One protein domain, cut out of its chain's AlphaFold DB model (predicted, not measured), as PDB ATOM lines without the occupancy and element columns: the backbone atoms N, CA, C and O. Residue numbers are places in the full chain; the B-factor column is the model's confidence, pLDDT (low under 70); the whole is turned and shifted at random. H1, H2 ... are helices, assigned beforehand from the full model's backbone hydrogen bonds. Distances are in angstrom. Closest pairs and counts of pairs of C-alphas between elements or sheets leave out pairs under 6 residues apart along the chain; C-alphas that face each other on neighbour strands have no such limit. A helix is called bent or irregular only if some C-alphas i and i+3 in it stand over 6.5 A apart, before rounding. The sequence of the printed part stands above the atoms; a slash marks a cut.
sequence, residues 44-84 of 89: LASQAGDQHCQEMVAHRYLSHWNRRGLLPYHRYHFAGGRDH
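This is residues 44 to 84 of the 89 residues of an uncharacterized protein of Acidobacteria bacterium RIFCSPLOWO2_02_FULL_61_28 (UniProt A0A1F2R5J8). One long straight helix, H1, runs along the length of the domain, and a short helix, H2, packs crosswise on its first turns, near residues 44 to 48. Between the two helices the unnamed stretch of residues 60 to 71 folds back from the far end of H1 to H2, and a short tail, residues 79 to 84, follows H2. The printed part has 41 residues with two named helices, H1 then H2, and no named strand; its class is all helix. It is compact, with a radius of gyration of the C-alphas of 9.9 A, and elongated, spanning 29 by 18 by 12 A.

H1, residues 44 to 59, is the longest helix, with 16 residues. H2, residues 72 to 78, touches H1, and H1 touches H2 with residues 44 to 48 alone. Their closest C-alphas are those of Ala 48 and Tyr 76, 5.8 A apart. The lines of the two helices stand at a steep tilt of 65 degrees, and they run opposite ways. Their centres are 11.7 A apart. In H1 and H2 every O i to N i+4 pair is within hydrogen-bond range.

H1 begins at C-alpha 44, at (136.631, 125.918, 154.494), and ends at C-alpha 59, at (158.423, 125.260, 161.508), 22.9 A from first to last C-alpha. H2 runs from Pro 72 to Phe 78, 10.0 A from first to last C-alpha, and ends with C-alpha 78 at (140.977, 135.740, 155.539). Neither helix is bent.

The two C-alphas farthest apart are those of Arg 60 and Asp 83, at 29.7 A. The first and last printed C-alphas, of Leu 44 and His 84, are 13.6 A apart. The link from H1 to H2 is long, with 12 residues. The printed part has no cut. The mean pLDDT of the printed part is 96.4, and no printed residue is under 70.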
ATOM      1  N   LEU A  44     135.824 124.707 154.353       94.50
ATOM      2  CA  LEU A  44     136.631 125.918 154.494       94.50
ATOM      3  C   LEU A  44     137.404 125.926 155.819       94.50
ATOM      4  O   LEU A  44     138.608 126.186 155.835       94.50
ATOM      5  N   ALA A  45     136.740 125.593 156.924       94.88
ATOM      6  CA  ALA A  45     137.357 125.431 158.234       94.88
ATOM      7  C   ALA A  45     138.409 124.314 158.212       94.88
ATOM      8  O   ALA A  45     139.506 124.495 158.743       94.88
ATOM      9  N   SER A  46     138.112 123.198 157.534       94.62
ATOM     10  CA  SER A  46     139.067 122.107 157.319       94.62
ATOM     11  C   SER A  46     140.315 122.584 156.572       94.62
ATOM     12  O   SER A  46     141.431 122.331 157.020       94.62
ATOM     13  N   GLN A  47     140.147 123.333 155.476       93.81
ATOM     14  CA  GLN A  47     141.263 123.895 154.713       93.81
ATOM     15  C   GLN A  47     142.105 124.871 155.552       93.81
ATOM     16  O   GLN A  47     143.333 124.778 155.555       93.81
ATOM     17  N   ALA A  48     141.464 125.795 156.274       95.19
ATOM     18  CA  ALA A  48     142.156 126.786 157.098       95.19
ATOM     19  C   ALA A  48     142.936 126.139 158.259       95.19
ATOM     20  O   ALA A  48     144.061 126.552 158.558       95.19
ATOM     21  N   GLY A  49     142.360 125.112 158.893       95.06
ATOM     22  CA  GLY A  49     143.030 124.320 159.922       95.06
ATOM     23  C   GLY A  49     144.214 123.527 159.367       95.06
ATOM     24  O   GLY A  49     145.295 123.551 159.952       95.06
ATOM     25  N   ASP A  50     144.052 122.888 158.204       95.50
ATOM     26  CA  ASP A  50     145.114 122.093 157.581       95.50
ATOM     27  C   ASP A  50     146.341 122.940 157.217       95.50
ATOM     28  O   ASP A  50     147.470 122.559 157.518       95.50
ATOM     29  N   GLN A  51     146.128 124.138 156.666       95.88
ATOM     30  CA  GLN A  51     147.211 125.083 156.372       95.88
ATOM     31  C   GLN A  51     148.004 125.468 157.631       95.88
ATOM     32  O   GLN A  51     149.233 125.556 157.586       95.88
ATOM     33  N   HIS A  52     147.326 125.667 158.765       97.44
ATOM     34  CA  HIS A  52     147.991 125.966 160.037       97.44
ATOM     35  C   HIS A  52     148.772 124.762 160.575       97.44
ATOM     36  O   HIS A  52     149.915 124.916 161.002       97.44
ATOM     37  N   CYS A  53     148.213 123.552 160.481       96.38
ATOM     38  CA  CYS A  53     148.920 122.316 160.823       96.38
ATOM     39  C   CYS A  53     150.189 122.128 159.979       96.38
ATOM     40  O   CYS A  53     151.248 121.805 160.518       96.38
ATOM     41  N   GLN A  54     150.115 122.379 158.670       96.69
ATOM     42  CA  GLN A  54     151.271 122.313 157.775       96.69
ATOM     43  C   GLN A  54     152.351 123.341 158.155       96.69
ATOM     44  O   GLN A  54     153.531 122.987 158.207       96.69
ATOM     45  N   GLU A  55     151.973 124.586 158.483       98.00
ATOM     46  CA  GLU A  55     152.908 125.618 158.964       98.00
ATOM     47  C   GLU A  55     153.595 125.189 160.275       98.00
ATOM     48  O   GLU A  55     154.821 125.285 160.401       98.00
ATOM     49  N   MET A  56     152.817 124.665 161.228       98.00
ATOM     50  CA  MET A  56     153.303 124.159 162.517       98.00
ATOM     51  C   MET A  56     154.326 123.034 162.354       98.00
ATOM     52  O   MET A  56     155.410 123.096 162.941       98.00
ATOM     53  N   VAL A  57     154.032 122.042 161.508       97.88
ATOM     54  CA  VAL A  57     154.949 120.930 161.212       97.88
ATOM     55  C   VAL A  57     156.217 121.435 160.520       97.88
ATOM     56  O   VAL A  57     157.326 121.074 160.925       97.88
ATOM     57  N   ALA A  58     156.081 122.310 159.519       98.31
ATOM     58  CA  ALA A  58     157.213 122.845 158.761       98.31
ATOM     59  C   ALA A  58     158.171 123.687 159.622       98.31
ATOM     60  O   ALA A  58     159.378 123.721 159.367       98.31
ATOM     61  N   HIS A  59     157.652 124.357 160.653       98.00
ATOM     62  CA  HIS A  59     158.423 125.260 161.508       98.00
ATOM     63  C   HIS A  59     158.627 124.770 162.944       98.00
ATOM     64  O   HIS A  59     159.237 125.485 163.736       98.00
ATOM     65  N   ARG A  60     158.198 123.541 163.258       97.81
ATOM     66  CA  ARG A  60     158.424 122.857 164.542       97.81
ATOM     67  C   ARG A  60     157.907 123.643 165.752       97.81
ATOM     68  O   ARG A  60     158.625 123.817 166.735       97.81
ATOM     69  N   TYR A  61     156.662 124.103 165.686       97.19
ATOM     70  CA  TYR A  61     155.981 124.722 166.825       97.19
ATOM     71  C   TYR A  61     154.555 124.189 166.969       97.19
ATOM     72  O   TYR A  61     153.990 123.664 166.016       97.19
ATOM     73  N   LEU A  62     153.980 124.348 168.163       97.31
ATOM     74  CA  LEU A  62     152.569 124.090 168.445       97.31
ATOM     75  C   LEU A  62     151.993 125.330 169.131       97.31
ATOM     76  O   LEU A  62     152.483 125.736 170.185       97.31
ATOM     77  N   SER A  63     151.029 125.993 168.495       96.31
ATOM     78  CA  SER A  63     150.448 127.245 168.991       96.31
ATOM     79  C   SER A  63     149.177 127.593 168.226       96.31
ATOM     80  O   SER A  63     149.100 127.353 167.025       96.31
ATOM     81  N   HIS A  64     148.236 128.282 168.876       96.81
ATOM     82  CA  HIS A  64     147.096 128.913 168.195       96.81
ATOM     83  C   HIS A  64     147.500 130.078 167.283       96.81
ATOM     84  O   HIS A  64     146.766 130.468 166.369       96.81
ATOM     85  N   TRP A  65     148.676 130.651 167.528       97.19
ATOM     86  CA  TRP A  65     149.240 131.729 166.732       97.19
ATOM     87  C   TRP A  65     150.136 131.150 165.653       97.19
ATOM     88  O   TRP A  65     151.033 130.359 165.943       97.19
ATOM     89  N   ASN A  66     149.930 131.587 164.418       96.81
ATOM     90  CA  ASN A  66     150.897 131.320 163.366       96.81
ATOM     91  C   ASN A  66     152.100 132.276 163.479       96.81
ATOM     92  O   ASN A  66     152.091 133.228 164.268       96.81
ATOM     93  N   ARG A  67     153.138 132.082 162.666       97.38
ATOM     94  CA  ARG A  67     154.364 132.901 162.704       97.38
ATOM     95  C   ARG A  67     154.150 134.373 162.351       97.38
ATOM     96  O   ARG A  67     155.013 135.199 162.638       97.38
ATOM     97  N   ARG A  68     153.013 134.709 161.735       97.56
ATOM     98  CA  ARG A  68     152.591 136.087 161.439       97.56
ATOM     99  C   ARG A  68     151.797 136.730 162.580       97.56
ATOM    100  O   ARG A  68     151.358 137.865 162.428       97.56
ATOM    101  N   GLY A  69     151.581 136.023 163.690       97.69
ATOM    102  CA  GLY A  69     150.751 136.505 164.790       97.69
ATOM    103  C   GLY A  69     149.258 136.509 164.451       97.69
ATOM    104  O   GLY A  69     148.511 137.336 164.963       97.69
ATOM    105  N   LEU A  70     148.795 135.606 163.585       97.75
ATOM    106  CA  LEU A  70     147.374 135.447 163.279       97.75
ATOM    107  C   LEU A  70     146.755 134.365 164.165       97.75
ATOM    108  O   LEU A  70     147.289 133.261 164.244       97.75
ATOM    109  N   LEU A  71     145.611 134.686 164.773       96.94
ATOM    110  CA  LEU A  71     144.739 133.768 165.507       96.94
ATOM    111  C   LEU A  71     143.867 132.928 164.554       96.94
ATOM    112  O   LEU A  71     143.731 133.299 163.382       96.94
ATOM    113  N   PRO A  72     143.205 131.865 165.054       97.00
ATOM    114  CA  PRO A  72     142.318 131.021 164.249       97.00
ATOM    115  C   PRO A  72     141.242 131.822 163.512       97.00
ATOM    116  O   PRO A  72     141.078 131.669 162.305       97.00
ATOM    117  N   TYR A  73     140.595 132.766 164.203       96.38
ATOM    118  CA  TYR A  73     139.605 133.660 163.597       96.38
ATOM    119  C   TYR A  73     140.177 134.501 162.451       96.38
ATOM    120  O   TYR A  73     139.534 134.621 161.415       96.38
ATOM    121  N   HIS A  74     141.397 135.036 162.578       97.12
ATOM    122  CA  HIS A  74     142.014 135.799 161.488       97.12
ATOM    123  C   HIS A  74     142.261 134.918 160.261       97.12
ATOM    124  O   HIS A  74     141.927 135.318 159.149       97.12
ATOM    125  N   ARG A  75     142.821 133.715 160.454       97.25
ATOM    126  CA  ARG A  75     143.107 132.785 159.349       97.25
ATOM    127  C   ARG A  75     141.822 132.326 158.659       97.25
ATOM    128  O   ARG A  75     141.745 132.376 157.437       97.25
ATOM    129  N   TYR A  76     140.807 131.959 159.440       97.50
ATOM    130  CA  TYR A  76     139.503 131.553 158.923       97.50
ATOM    131  C   TYR A  76     138.795 132.698 158.186       97.50
ATOM    132  O   TYR A  76     138.327 132.515 157.065       97.50
ATOM    133  N   HIS A  77     138.798 133.909 158.752       97.19
ATOM    134  CA  HIS A  77     138.194 135.078 158.118       97.19
ATOM    135  C   HIS A  77     138.891 135.466 156.807       97.19
ATOM    136  O   HIS A  77     138.225 135.721 155.806       97.19
ATOM    137  N   PHE A  78     140.228 135.458 156.768       96.75
ATOM    138  CA  PHE A  78     140.977 135.740 155.539       96.75
ATOM    139  C   PHE A  78     140.776 134.682 154.448       96.75
ATOM    140  O   PHE A  78     140.908 135.012 153.271       96.75
ATOM    141  N   ALA A  79     140.413 133.451 154.813       95.44
ATOM    142  CA  ALA A  79     140.009 132.416 153.864       95.44
ATOM    143  C   ALA A  79     138.570 132.608 153.327       95.44
ATOM    144  O   ALA A  79     138.143 131.878 152.439       95.44
ATOM    145  N   GLY A  80     137.826 133.603 153.827       96.50
ATOM    146  CA  GLY A  80     136.435 133.883 153.451       96.50
ATOM    147  C   GLY A  80     135.402 133.428 154.485       96.50
ATOM    148  O   GLY A  80     134.201 133.592 154.260       96.50
ATOM    149  N   GLY A  81     135.857 132.886 155.618       95.75
ATOM    150  CA  GLY A  81     135.018 132.430 156.716       95.75
ATOM    151  C   GLY A  81     134.289 133.574 157.417       95.75
ATOM    152  O   GLY A  81     134.749 134.722 157.472       95.75
ATOM    153  N   ARG A  82     133.120 133.253 157.963       94.50
ATOM    154  CA  ARG A  82     132.261 134.177 158.711       94.50
ATOM    155  C   ARG A  82     131.895 133.559 160.053       94.50
ATOM    156  O   ARG A  82     132.071 132.363 160.245       94.50
ATOM    157  N   ASP A  83     131.365 134.380 160.948       91.25
ATOM    158  CA  ASP A  83     130.932 133.983 162.288       91.25
ATOM    159  C   ASP A  83     132.080 133.607 163.241       91.25
ATOM    160  O   ASP A  83     133.264 133.848 162.993       91.25
ATOM    161  N   HIS A  84     131.694 133.110 164.411       92.19
ATOM    162  CA  HIS A  84     132.595 132.767 165.496       92.19
ATOM    163  C   HIS A  84     133.266 131.407 165.261       92.19
ATOM    164  O   HIS A  84     132.598 130.432 164.920       92.19
TER     165      HIS A  84